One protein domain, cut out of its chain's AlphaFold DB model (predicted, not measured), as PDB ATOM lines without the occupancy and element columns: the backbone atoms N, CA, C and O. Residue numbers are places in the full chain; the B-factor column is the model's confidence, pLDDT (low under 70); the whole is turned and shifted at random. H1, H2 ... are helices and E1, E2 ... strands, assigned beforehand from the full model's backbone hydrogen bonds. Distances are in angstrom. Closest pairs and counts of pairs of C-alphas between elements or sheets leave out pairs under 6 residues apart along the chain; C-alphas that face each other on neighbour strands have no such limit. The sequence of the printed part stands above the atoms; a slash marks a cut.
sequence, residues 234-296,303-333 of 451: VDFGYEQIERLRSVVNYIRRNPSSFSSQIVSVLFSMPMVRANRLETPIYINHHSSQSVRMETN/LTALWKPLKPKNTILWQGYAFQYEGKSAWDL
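This is residues 234 to 296 and 303 to 333 of the 451 residues of an uncharacterized protein of Fluviispira sanaruensis (UniProt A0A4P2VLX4). A small three-stranded antiparallel sheet, in the order E1, E3, E2, has the long helix H1 crossing one face, a build in two layers: helix on one face of a sheet. The short helix H2 packs on residues 248 to 252 of H1, with H3 near H1, while residues 303 to 311, including H4, stick out as a free arm. The printed part has 94 residues, with four named helices and three named strands along the chain as H1, H2, H3, E1, H4, E2, E3; the class is mixed, helices and strands. It is only just compact, close to loose, with a radius of gyration of the C-alphas of 14.6 A and spans of 46 by 33 by 20 A.

In the sheet, E3, residues 321 to 326, is the inner strand, and E1, residues 282 to 288, and E2, residues 315 to 318, are the edge strands. E1 and E3 are antiparallel at 157 degrees between their directions, with N 282 and O 326 2.8 A apart and N 324 and O 285 2.9 A apart, both within hydrogen-bond range. E2 and E3 form a hairpin, antiparallel at 146 degrees, with N 318 and O 321 within hydrogen-bond range at 2.8 A. H1, residues 234 to 253, is on the sheet at a height of 7.1 A over it. It lies over E1 and, only just, over E3, on which 3 of its C-alphas fall. On the local plane it stands at 60.2 degrees to E1, only just across the strands. The closest C-alphas of H1 and E1 are those of Ser 246 and Tyr 282, 5.3 A apart. H2, residues 260 to 267, touches H1 at a steep tilt of 48 degrees, opposite ways, with residues 248 to 252 of H1 alone; the closest C-alphas are those of Val 248 and Leu 266, 6.4 A apart. H3, residues 270 to 273, is close to H1 but not clearly touching, with the C-alphas of Arg 245 and Met 271 the closest at 7.9 A. H4, residues 303 to 306, is not on the sheet and is apart from H1, H2, H3 and E3. In H2 every O i to N i+4 pair is within hydrogen-bond range, in H1 15 of 16 are, and H3 and H4 are too short for such a pair.

H1 begins at C-alpha 234, at (539.403, 465.554, 420.900), and measures 29.1 A from first to last C-alpha. H2 measures 10.6 A; H3 and H4 have four residues each. E1 measures 17.9 A from C-alpha 282 at (519.822, 462.172, 424.667). E2 measures 9.7 A, and E3 16.3 A, ending at C-alpha 326 at (519.047, 461.884, 419.553).

The two C-alphas farthest apart are those of Ala 274 and Leu 303, at 46.5 A; without residues 303 to 311 the body spans 37 by 33 by 17 A. Residues 297 to 302 are not printed, and C-alphas 296 and 303 are 16.4 A apart across the cut. Of the links that are printed whole, H2 to H3 and E2 to E3 are tight, and H1 to H2, H3 to E1 and H4 to E2 are short. The mean pLDDT of the printed part is 73.7, and it is under 70 at residues 289 to 296, 303 to 315 and 318.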
ATOM      1  N   VAL A 234     540.003 464.710 419.856       83.12
ATOM      2  CA  VAL A 234     539.403 465.554 420.900       83.12
ATOM      3  C   VAL A 234     537.874 465.498 420.834       83.12
ATOM      4  O   VAL A 234     537.238 465.251 421.860       83.12
ATOM      5  N   ASP A 235     537.267 465.664 419.650       84.62
ATOM      6  CA  ASP A 235     535.805 465.560 419.505       84.62
ATOM      7  C   ASP A 235     535.294 464.166 419.870       84.62
ATOM      8  O   ASP A 235     534.339 464.029 420.633       84.62
ATOM      9  N   PHE A 236     535.968 463.125 419.380       78.44
ATOM     10  CA  PHE A 236     535.567 461.747 419.618       78.44
ATOM     11  C   PHE A 236     535.688 461.366 421.097       78.44
ATOM     12  O   PHE A 236     534.786 460.727 421.635       78.44
ATOM     13  N   GLY A 237     536.753 461.800 421.782       80.69
ATOM     14  CA  GLY A 237     536.921 461.607 423.224       80.69
ATOM     15  C   GLY A 237     535.777 462.229 424.029       80.69
ATOM     16  O   GLY A 237     535.211 461.570 424.903       80.69
ATOM     17  N   TYR A 238     535.370 463.455 423.679       86.25
ATOM     18  CA  TYR A 238     534.203 464.112 424.279       86.25
ATOM     19  C   TYR A 238     532.896 463.379 423.958       86.25
ATOM     20  O   TYR A 238     532.120 463.094 424.868       86.25
ATOM     21  N   GLU A 239     532.669 463.025 422.691       82.88
ATOM     22  CA  GLU A 239     531.445 462.359 422.234       82.88
ATOM     23  C   GLU A 239     531.210 461.024 422.967       82.88
ATOM     24  O   GLU A 239     530.076 460.716 423.337       82.88
ATOM     25  N   GLN A 240     532.263 460.234 423.226       81.12
ATOM     26  CA  GLN A 240     532.138 458.975 423.977       81.12
ATOM     27  C   GLN A 240     531.635 459.205 425.407       81.12
ATOM     28  O   GLN A 240     530.741 458.498 425.875       81.12
ATOM     29  N   ILE A 241     532.162 460.224 426.091       85.75
ATOM     30  CA  ILE A 241     531.728 460.565 427.449       85.75
ATOM     31  C   ILE A 241     530.329 461.193 427.440       85.75
ATOM     32  O   ILE A 241     529.518 460.868 428.300       85.75
ATOM     33  N   GLU A 242     529.990 462.028 426.456       86.44
ATOM     34  CA  GLU A 242     528.641 462.591 426.285       86.44
ATOM     35  C   GLU A 242     527.579 461.504 426.062       86.44
ATOM     36  O   GLU A 242     526.495 461.564 426.653       86.44
ATOM     37  N   ARG A 243     527.896 460.479 425.261       82.44
ATOM     38  CA  ARG A 243     527.045 459.292 425.067       82.44
ATOM     39  C   ARG A 243     526.911 458.479 426.350       82.44
ATOM     40  O   ARG A 243     525.809 458.040 426.670       82.44
ATOM     41  N   LEU A 244     527.996 458.313 427.106       85.06
ATOM     42  CA  LEU A 244     527.966 457.610 428.388       85.06
ATOM     43  C   LEU A 244     527.123 458.367 429.429       85.06
ATOM     44  O   LEU A 244     526.290 457.762 430.097       85.06
ATOM     45  N   ARG A 245     527.248 459.697 429.516       86.69
ATOM     46  CA  ARG A 245     526.376 460.546 430.351       86.69
ATOM     47  C   ARG A 245     524.909 460.408 429.969       86.69
ATOM     48  O   ARG A 245     524.052 460.361 430.844       86.69
ATOM     49  N   SER A 246     524.626 460.324 428.672       85.69
ATOM     50  CA  SER A 246     523.273 460.114 428.163       85.69
ATOM     51  C   SER A 246     522.681 458.790 428.660       85.69
ATOM     52  O   SER A 246     521.563 458.776 429.168       85.69
ATOM     53  N   VAL A 247     523.471 457.706 428.629       85.50
ATOM     54  CA  VAL A 247     523.095 456.393 429.191       85.50
ATOM     55  C   VAL A 247     522.816 456.494 430.689       85.50
ATOM     56  O   VAL A 247     521.760 456.062 431.141       85.50
ATOM     57  N   VAL A 248     523.708 457.130 431.455       86.31
ATOM     58  CA  VAL A 248     523.508 457.337 432.897       86.31
ATOM     59  C   VAL A 248     522.223 458.120 433.178       86.31
ATOM     60  O   VAL A 248     521.430 457.703 434.018       86.31
ATOM     61  N   ASN A 249     521.997 459.236 432.481       86.56
ATOM     62  CA  ASN A 249     520.797 460.058 432.655       86.56
ATOM     63  C   ASN A 249     519.521 459.285 432.326       86.56
ATOM     64  O   ASN A 249     518.516 459.435 433.019       86.56
ATOM     65  N   TYR A 250     519.561 458.464 431.279       86.19
ATOM     66  CA  TYR A 250     518.431 457.647 430.869       86.19
ATOM     67  C   TYR A 250     518.111 456.556 431.897       86.19
ATOM     68  O   TYR A 250     516.957 456.415 432.300       86.19
ATOM     69  N   ILE A 251     519.128 455.843 432.386       86.12
ATOM     70  CA  ILE A 251     518.977 454.796 433.407       86.12
ATOM     71  C   ILE A 251     518.523 455.394 434.742       86.12
ATOM     72  O   ILE A 251     517.656 454.832 435.399       86.12
ATOM     73  N   ARG A 252     519.018 456.580 435.118       84.56
ATOM     74  CA  ARG A 252     518.566 457.301 436.321       84.56
ATOM     75  C   ARG A 252     517.078 457.637 436.296       84.56
ATOM     76  O   ARG A 252     516.465 457.698 437.355       84.56
ATOM     77  N   ARG A 253     516.501 457.845 435.110       83.44
ATOM     78  CA  ARG A 253     515.063 458.097 434.934       83.44
ATOM     79  C   ARG A 253     514.234 456.816 434.835       83.44
ATOM     80  O   ARG A 253     513.052 456.863 435.137       83.44
ATOM     81  N   ASN A 254     514.846 455.698 434.441       84.19
ATOM     82  CA  ASN A 254     514.166 454.421 434.209       84.19
ATOM     83  C   ASN A 254     514.859 453.252 434.941       84.19
ATOM     84  O   ASN A 254     515.203 452.260 434.302       84.19
ATOM     85  N   PRO A 255     515.119 453.338 436.261       81.62
ATOM     86  CA  PRO A 255     515.967 452.365 436.954       81.62
ATOM     87  C   PRO A 255     515.379 450.948 436.972       81.62
ATOM     88  O   PRO A 255     516.136 449.984 436.994       81.62
ATOM     89  N   SER A 256     514.051 450.811 436.921       83.81
ATOM     90  CA  SER A 256     513.347 449.521 436.906       83.81
ATOM     91  C   SER A 256     513.548 448.719 435.617       83.81
ATOM     92  O   SER A 256     513.343 447.510 435.621       83.81
ATOM     93  N   SER A 257     513.960 449.363 434.522       81.38
ATOM     94  CA  SER A 257     514.196 448.707 433.229       81.38
ATOM     95  C   SER A 257     515.585 448.064 433.110       81.38
ATOM     96  O   SER A 257     515.891 447.471 432.078       81.38
ATOM     97  N   PHE A 258     516.439 448.184 434.135       83.25
ATOM     98  CA  PHE A 258     517.830 447.722 434.110       83.25
ATOM     99  C   PHE A 258     518.174 446.908 435.360       83.25
ATOM    100  O   PHE A 258     517.581 447.081 436.423       83.25
ATOM    101  N   SER A 259     519.172 446.026 435.257       82.88
ATOM    102  CA  SER A 259     519.620 445.241 436.410       82.88
ATOM    103  C   SER A 259     520.316 446.117 437.458       82.88
ATOM    104  O   SER A 259     521.044 447.063 437.136       82.88
ATOM    105  N   SER A 260     520.147 445.765 438.734       78.56
ATOM    106  CA  SER A 260     520.731 446.489 439.874       78.56
ATOM    107  C   SER A 260     522.260 446.599 439.804       78.56
ATOM    108  O   SER A 260     522.830 447.608 440.218       78.56
ATOM    109  N   GLN A 261     522.928 445.600 439.220       80.00
ATOM    110  CA  GLN A 261     524.374 445.598 438.988       80.00
ATOM    111  C   GLN A 261     524.813 446.682 437.988       80.00
ATOM    112  O   GLN A 261     525.829 447.338 438.194       80.00
ATOM    113  N   ILE A 262     524.054 446.906 436.913       80.62
ATOM    114  CA  ILE A 262     524.372 447.940 435.913       80.62
ATOM    115  C   ILE A 262     524.169 449.329 436.514       80.62
ATOM    116  O   ILE A 262     525.011 450.216 436.356       80.62
ATOM    117  N   VAL A 263     523.070 449.495 437.249       81.94
ATOM    118  CA  VAL A 263     522.733 450.739 437.944       81.94
ATOM    119  C   VAL A 263     523.826 451.110 438.952       81.94
ATOM    120  O   VAL A 263     524.310 452.245 438.941       81.94
ATOM    121  N   SER A 264     524.278 450.160 439.779       79.25
ATOM    122  CA  SER A 264     525.308 450.410 440.794       79.25
ATOM    123  C   SER A 264     526.665 450.770 440.179       79.25
ATOM    124  O   SER A 264     527.294 451.745 440.602       79.25
ATOM    125  N   VAL A 265     527.092 450.061 439.128       79.69
ATOM    126  CA  VAL A 265     528.346 450.349 438.414       79.69
ATOM    127  C   VAL A 265     528.305 451.738 437.779       79.69
ATOM    128  O   VAL A 265     529.232 452.527 437.977       79.69
ATOM    129  N   LEU A 266     527.230 452.084 437.069       81.06
ATOM    130  CA  LEU A 266     527.110 453.382 436.406       81.06
ATOM    131  C   LEU A 266     527.060 454.547 437.391       81.06
ATOM    132  O   LEU A 266     527.722 455.559 437.173       81.06
ATOM    133  N   PHE A 267     526.323 454.418 438.494       82.69
ATOM    134  CA  PHE A 267     526.217 455.497 439.482       82.69
ATOM    135  C   PHE A 267     527.465 455.638 440.354       82.69
ATOM    136  O   PHE A 267     527.695 456.698 440.936       82.69
ATOM    137  N   SER A 268     528.335 454.627 440.372       78.50
ATOM    138  CA  SER A 268     529.659 454.735 440.984       78.50
ATOM    139  C   SER A 268     530.660 455.549 440.149       78.50
ATOM    140  O   SER A 268     531.717 455.917 440.670       78.50
ATOM    141  N   MET A 269     530.342 455.862 438.883       76.31
ATOM    142  CA  MET A 269     531.287 456.487 437.958       76.31
ATOM    143  C   MET A 269     531.724 457.893 438.404       76.31
ATOM    144  O   MET A 269     530.910 458.679 438.903       76.31
ATOM    145  N   PRO A 270     532.990 458.281 438.147       74.00
ATOM    146  CA  PRO A 270     533.522 459.564 438.603       74.00
ATOM    147  C   PRO A 270     532.748 460.791 438.095       74.00
ATOM    148  O   PRO A 270     532.572 461.750 438.840       74.00
ATOM    149  N   MET A 271     532.219 460.757 436.866       78.19
ATOM    150  CA  MET A 271     531.395 461.850 436.318       78.19
ATOM    151  C   MET A 271     530.048 462.035 437.033       78.19
ATOM    152  O   MET A 271     529.542 463.155 437.076       78.19
ATOM    153  N   VAL A 272     529.479 460.966 437.608       79.31
ATOM    154  CA  VAL A 272     528.235 461.028 438.395       79.31
ATOM    155  C   VAL A 272     528.515 461.727 439.716       79.31
ATOM    156  O   VAL A 272     527.825 462.675 440.079       79.31
ATOM    157  N   ARG A 273     529.598 461.319 440.387       76.38
ATOM    158  CA  ARG A 273     530.067 461.932 441.638       76.38
ATOM    159  C   ARG A 273     530.457 463.398 441.457       76.38
ATOM    160  O   ARG A 273     530.214 464.209 442.338       76.38
ATOM    161  N   ALA A 274     531.022 463.746 440.301       70.50
ATOM    162  CA  ALA A 274     531.363 465.121 439.938       70.50
ATOM    163  C   ALA A 274     530.161 465.955 439.443       70.50
ATOM    164  O   ALA A 274     530.361 467.096 439.027       70.50
ATOM    165  N   ASN A 275     528.942 465.399 439.436       76.81
ATOM    166  CA  ASN A 275     527.718 466.011 438.903       76.81
ATOM    167  C   ASN A 275     527.864 466.570 437.468       76.81
ATOM    168  O   ASN A 275     527.269 467.580 437.097       76.81
ATOM    169  N   ARG A 276     528.677 465.908 436.634       78.31
ATOM    170  CA  ARG A 276     528.943 466.283 435.235       78.31
ATOM    171  C   ARG A 276     528.114 465.423 434.295       78.31
ATOM    172  O   ARG A 276     528.653 464.625 433.531       78.31
ATOM    173  N   LEU A 277     526.799 465.567 434.385       80.31
ATOM    174  CA  LEU A 277     525.850 464.749 433.626       80.31
ATOM    175  C   LEU A 277     525.206 465.479 432.448       80.31
ATOM    176  O   LEU A 277     524.562 464.835 431.625       80.31
ATOM    177  N   GLU A 278     525.396 466.792 432.324       81.12
ATOM    178  CA  GLU A 278     524.883 467.544 431.182       81.12
ATOM    179  C   GLU A 278     525.500 467.029 429.873       81.12
ATOM    180  O   GLU A 278     526.711 466.796 429.764       81.12
ATOM    181  N   THR A 279     524.650 466.808 428.877       82.25
ATOM    182  CA  THR A 279     525.038 466.307 427.561       82.25
ATOM    183  C   THR A 279     524.050 466.820 426.512       82.25
ATOM    184  O   THR A 279     522.853 466.860 426.795       82.25
ATOM    185  N   PRO A 280     524.514 467.218 425.312       77.81
ATOM    186  CA  PRO A 280     523.639 467.579 424.195       77.81
ATOM    187  C   PRO A 280     523.050 466.348 423.479       77.81
ATOM    188  O   PRO A 280     522.278 466.502 422.533       77.81
ATOM    189  N   ILE A 281     523.445 465.137 423.891       81.44
ATOM    190  CA  ILE A 281     523.011 463.860 423.324       81.44
ATOM    191  C   ILE A 281     522.049 463.189 424.309       81.44
ATOM    192  O   ILE A 281     522.397 462.955 425.467       81.44
ATOM    193  N   TYR A 282     520.865 462.802 423.851       82.62
ATOM    194  CA  TYR A 282     519.822 462.172 424.667       82.62
ATOM    195  C   TYR A 282     519.459 460.796 424.112       82.62
ATOM    196  O   TYR A 282     519.757 460.501 422.960       82.62
ATOM    197  N   ILE A 283     518.846 459.941 424.927       82.62
ATOM    198  CA  ILE A 283     518.326 458.641 424.490       82.62
ATOM    199  C   ILE A 283     516.809 458.739 424.463       82.62
ATOM    200  O   ILE A 283     516.196 459.025 425.492       82.62
ATOM    201  N   ASN A 284     516.222 458.466 423.300       78.12
ATOM    202  CA  ASN A 284     514.769 458.486 423.128       78.12
ATOM    203  C   ASN A 284     514.148 457.096 423.234       78.12
ATOM    204  O   ASN A 284     512.982 456.968 423.589       78.12
ATOM    205  N   HIS A 285     514.929 456.048 422.967       78.81
ATOM    206  CA  HIS A 285     514.450 454.674 423.002       78.81
ATOM    207  C   HIS A 285     515.561 453.715 423.440       78.81
ATOM    208  O   HIS A 285     516.720 453.875 423.038       78.81
ATOM    209  N   HIS A 286     515.203 452.695 424.223       83.06
ATOM    210  CA  HIS A 286     516.062 451.548 424.513       83.06
ATOM    211  C   HIS A 286     515.316 450.243 424.208       83.06
ATOM    212  O   HIS A 286     514.105 450.169 424.381       83.06
ATOM    213  N   SER A 287     516.027 449.216 423.743       77.00
ATOM    214  CA  SER A 287     515.483 447.858 423.592       77.00
ATOM    215  C   SER A 287     516.478 446.821 424.100       77.00
ATOM    216  O   SER A 287     517.686 447.064 424.077       77.00
ATOM    217  N   SER A 288     516.010 445.650 424.527       70.75
ATOM    218  CA  SER A 288     516.892 444.509 424.790       70.75
ATOM    219  C   SER A 288     517.519 444.005 423.479       70.75
ATOM    220  O   SER A 288     516.901 444.041 422.410       70.75
ATOM    221  N   GLN A 289     518.784 443.571 423.532       61.22
ATOM    222  CA  GLN A 289     519.547 443.096 422.369       61.22
ATOM    223  C   GLN A 289     518.907 441.878 421.696       61.22
ATOM    224  O   GLN A 289     519.132 441.683 420.502       61.22
ATOM    225  N   SER A 290     518.082 441.113 422.420       49.00
ATOM    226  CA  SER A 290     517.353 439.962 421.882       49.00
ATOM    227  C   SER A 290     516.370 440.326 420.764       49.00
ATOM    228  O   SER A 290     516.012 439.459 419.985       49.00
ATOM    229  N   VAL A 291     515.980 441.600 420.621       43.97
ATOM    230  CA  VAL A 291     514.909 442.013 419.695       43.97
ATOM    231  C   VAL A 291     515.430 442.526 418.341       43.97
ATOM    232  O   VAL A 291     514.656 442.693 417.407       43.97
ATOM    233  N   ARG A 292     516.739 442.786 418.173       43.69
ATOM    234  CA  ARG A 292     517.251 443.484 416.967       43.69
ATOM    235  C   ARG A 292     518.119 442.658 416.020       43.69
ATOM    236  O   ARG A 292     518.501 443.185 414.979       43.69
ATOM    237  N   MET A 293     518.435 441.406 416.355       41.16
ATOM    238  CA  MET A 293     519.171 440.513 415.446       41.16
ATOM    239  C   MET A 293     518.270 439.633 414.566       41.16
ATOM    240  O   MET A 293     518.789 439.043 413.625       41.16
ATOM    241  N   GLU A 294     516.950 439.601 414.791       35.09
ATOM    242  CA  GLU A 294     516.030 438.734 414.027       35.09
ATOM    243  C   GLU A 294     515.288 439.397 412.854       35.09
ATOM    244  O   GLU A 294     514.752 438.695 412.004       35.09
ATOM    245  N   THR A 295     515.304 440.721 412.691       37.25
ATOM    246  CA  THR A 295     514.597 441.382 411.572       37.25
ATOM    247  C   THR A 295     515.550 442.064 410.606       37.25
ATOM    248  O   THR A 295     515.739 443.279 410.615       37.25
ATOM    249  N   ASN A 296     516.192 441.239 409.786       36.12
ATOM    250  CA  ASN A 296     516.064 441.284 408.330       36.12
ATOM    251  C   ASN A 296     516.838 440.084 407.796       36.12
ATOM    252  O   ASN A 296     518.043 440.005 408.019       36.12
ATOM    253  N   LEU A 303     530.156 439.562 400.088       54.41
ATOM    254  CA  LEU A 303     530.262 441.023 400.154       54.41
ATOM    255  C   LEU A 303     529.772 441.604 401.490       54.41
ATOM    256  O   LEU A 303     530.413 442.499 402.027       54.41
ATOM    257  N   THR A 304     528.697 441.071 402.076       53.78
ATOM    258  CA  THR A 304     528.213 441.481 403.413       53.78
ATOM    259  C   THR A 304     529.092 440.978 404.565       53.78
ATOM    260  O   THR A 304     529.076 441.569 405.644       53.78
ATOM    261  N   ALA A 305     529.893 439.926 404.347       56.25
ATOM    262  CA  ALA A 305     530.899 439.460 405.307       56.25
ATOM    263  C   ALA A 305     532.173 440.331 405.287       56.25
ATOM    264  O   ALA A 305     532.781 440.571 406.334       56.25
ATOM    265  N   LEU A 306     532.555 440.841 404.110       58.94
ATOM    266  CA  LEU A 306     533.689 441.755 403.936       58.94
ATOM    267  C   LEU A 306     533.333 443.209 404.283       58.94
ATOM    268  O   LEU A 306     534.158 443.932 404.846       58.94
ATOM    269  N   TRP A 307     532.102 443.624 403.982       65.00
ATOM    270  CA  TRP A 307     531.602 444.987 404.128       65.00
ATOM    271  C   TRP A 307     530.374 445.004 405.038       65.00
ATOM    272  O   TRP A 307     529.243 444.745 404.621       65.00
ATOM    273  N   LYS A 308     530.603 445.305 406.318       59.34
ATOM    274  CA  LYS A 308     529.561 445.315 407.343       59.34
ATOM    275  C   LYS A 308     528.503 446.372 407.011       59.34
ATOM    276  O   LYS A 308     528.866 447.515 406.695       59.34
ATOM    277  N   PRO A 309     527.202 446.044 407.137       56.72
ATOM    278  CA  PRO A 309     526.149 447.035 406.996       56.72
ATOM    279  C   PRO A 309     526.347 448.140 408.036       56.72
ATOM    280  O   PRO A 309     526.817 447.906 409.156       56.72
ATOM    281  N   LEU A 310     525.995 449.370 407.661       55.28
ATOM    282  CA  LEU A 310     526.033 450.487 408.593       55.28
ATOM    283  C   LEU A 310     525.143 450.162 409.791       55.28
ATOM    284  O   LEU A 310     523.940 449.963 409.637       55.28
ATOM    285  N   LYS A 311     525.731 450.156 410.995       53.88
ATOM    286  CA  LYS A 311     524.936 450.152 412.226       53.88
ATOM    287  C   LYS A 311     523.897 451.277 412.122       53.88
ATOM    288  O   LYS A 311     524.283 452.380 411.713       53.88
ATOM    289  N   PRO A 312     522.623 451.031 412.492       54.75
ATOM    290  CA  PRO A 312     521.583 452.047 412.420       54.75
ATOM    291  C   PRO A 312     522.072 453.331 413.092       54.75
ATOM    292  O   PRO A 312     522.682 453.296 414.171       54.75
ATOM    293  N   LYS A 313     521.878 454.456 412.389       56.66
ATOM    294  CA  LYS A 313     522.397 455.770 412.778       56.66
ATOM    295  C   LYS A 313     522.047 456.022 414.243       56.66
ATOM    296  O   LYS A 313     520.916 455.805 414.664       56.66
ATOM    297  N   ASN A 314     523.046 456.431 415.019       63.50
ATOM    298  CA  ASN A 314     522.887 456.749 416.434       63.50
ATOM    299  C   ASN A 314     522.341 455.607 417.312       63.50
ATOM    300  O   ASN A 314     521.656 455.885 418.282       63.50
ATOM    301  N   THR A 315     522.665 454.338 417.047       68.38
ATOM    302  CA  THR A 315     522.437 453.258 418.030       68.38
ATOM    303  C   THR A 315     523.761 452.759 418.624       68.38
ATOM    304  O   THR A 315     524.706 452.502 417.875       68.38
ATOM    305  N   ILE A 316     523.844 452.592 419.950       70.44
ATOM    306  CA  ILE A 316     524.919 451.820 420.606       70.44
ATOM    307  C   ILE A 316     524.328 450.576 421.248       70.44
ATOM    308  O   ILE A 316     523.294 450.639 421.903       70.44
ATOM    309  N   LEU A 317     525.021 449.457 421.054       70.06
ATOM    310  CA  LEU A 317     524.779 448.218 421.776       70.06
ATOM    311  C   LEU A 317     525.723 448.184 422.979       70.06
ATOM    312  O   LEU A 317     526.938 448.273 422.790       70.06
ATOM    313  N   TRP A 318     525.183 448.098 424.189       68.94
ATOM    314  CA  TRP A 318     525.960 448.059 425.424       68.94
ATOM    315  C   TRP A 318     525.257 447.196 426.475       68.94
ATOM    316  O   TRP A 318     524.079 447.399 426.757       68.94
ATOM    317  N   GLN A 319     525.991 446.226 427.034       70.25
ATOM    318  CA  GLN A 319     525.546 445.340 428.121       70.25
ATOM    319  C   GLN A 319     524.163 444.690 427.918       70.25
ATOM    320  O   GLN A 319     523.359 444.655 428.841       70.25
ATOM    321  N   GLY A 320     523.857 444.179 426.723       70.06
ATOM    322  CA  GLY A 320     522.552 443.556 426.470       70.06
ATOM    323  C   GLY A 320     521.460 444.532 426.029       70.06
ATOM    324  O   GLY A 320     520.349 444.091 425.752       70.06
ATOM    325  N   TYR A 321     521.748 445.832 425.912       75.62
ATOM    326  CA  TYR A 321     520.781 446.863 425.527       75.62
ATOM    327  C   TYR A 321     521.201 447.586 424.248       75.62
ATOM    328  O   TYR A 321     522.385 447.793 423.984       75.62
ATOM    329  N   ALA A 322     520.220 448.003 423.455       79.19
ATOM    330  CA  ALA A 322     520.387 448.889 422.316       79.19
ATOM    331  C   ALA A 322     519.818 450.270 422.664       79.19
ATOM    332  O   ALA A 322     518.610 450.417 422.813       79.19
ATOM    333  N   PHE A 323     520.679 451.281 422.764       80.19
ATOM    334  CA  PHE A 323     520.292 452.667 423.025       80.19
ATOM    335  C   PHE A 323     520.271 453.465 421.730       80.19
ATOM    336  O   PHE A 323     521.288 453.528 421.033       80.19
ATOM    337  N   GLN A 324     519.137 454.090 421.424       82.75
ATOM    338  CA  GLN A 324     518.984 454.983 420.283       82.75
ATOM    339  C   GLN A 324     519.098 456.440 420.739       82.75
ATOM    340  O   GLN A 324     518.298 456.916 421.545       82.75
ATOM    341  N   TYR A 325     520.112 457.132 420.219       79.31
ATOM    342  CA  TYR A 325     520.445 458.501 420.587       79.31
ATOM    343  C   TYR A 325     519.824 459.529 419.638       79.31
ATOM    344  O   TYR A 325     519.832 459.372 418.415       79.31
ATOM    345  N   GLU A 326     519.411 460.644 420.220       78.19
ATOM    346  CA  GLU A 326     519.047 461.884 419.553       78.19
ATOM    347  C   GLU A 326     519.950 463.038 419.998       78.19
ATOM    348  O   GLU A 326     520.637 462.970 421.017       78.19
ATOM    349  N   GLY A 327     519.977 464.103 419.197       73.94
ATOM    350  CA  GLY A 327     520.922 465.207 419.352       73.94
ATOM    351  C   GLY A 327     522.229 465.000 418.580       73.94
ATOM    352  O   GLY A 327     522.443 463.988 417.907       73.94
ATOM    353  N   LYS A 328     523.094 466.016 418.632       72.50
ATOM    354  CA  LYS A 328     524.391 466.056 417.942       72.50
ATOM    355  C   LYS A 328     525.475 466.482 418.922       72.50
ATOM    356  O   LYS A 328     525.228 467.329 419.782       72.50
ATOM    357  N   SER A 329     526.676 465.923 418.774       74.88
ATOM    358  CA  SER A 329     527.843 466.467 419.468       74.88
ATOM    359  C   SER A 329     528.092 467.888 418.948       74.88
ATOM    360  O   SER A 329     527.770 468.204 417.803       74.88
ATOM    361  N   ALA A 330     528.627 468.779 419.780       76.00
ATOM    362  CA  ALA A 330     528.740 470.183 419.378       76.00
ATOM    363  C   ALA A 330     529.688 470.472 418.185       76.00
ATOM    364  O   ALA A 330     529.606 471.573 417.651       76.00
ATOM    365  N   TRP A 331     530.533 469.532 417.736       78.31
ATOM    366  CA  TRP A 331     531.256 469.650 416.452       78.31
ATOM    367  C   TRP A 331     530.805 468.648 415.381       78.31
ATOM    368  O   TRP A 331     531.040 468.905 414.203       78.31
ATOM    369  N   ASP A 332     530.152 467.546 415.761       73.88
ATOM    370  CA  ASP A 332     529.632 466.508 414.860       73.88
ATOM    371  C   ASP A 332     530.666 466.039 413.809       73.88
ATOM    372  O   ASP A 332     530.323 465.727 412.665       73.88
ATOM    373  N   LEU A 333     531.959 465.960 414.180       71.56
ATOM    374  CA  LEU A 333     533.031 465.623 413.227       71.56
ATOM    375  C   LEU A 333     532.921 464.191 412.715       71.56
ATOM    376  O   LEU A 333     533.351 463.887 411.602       71.56
TER     377      LEU A 333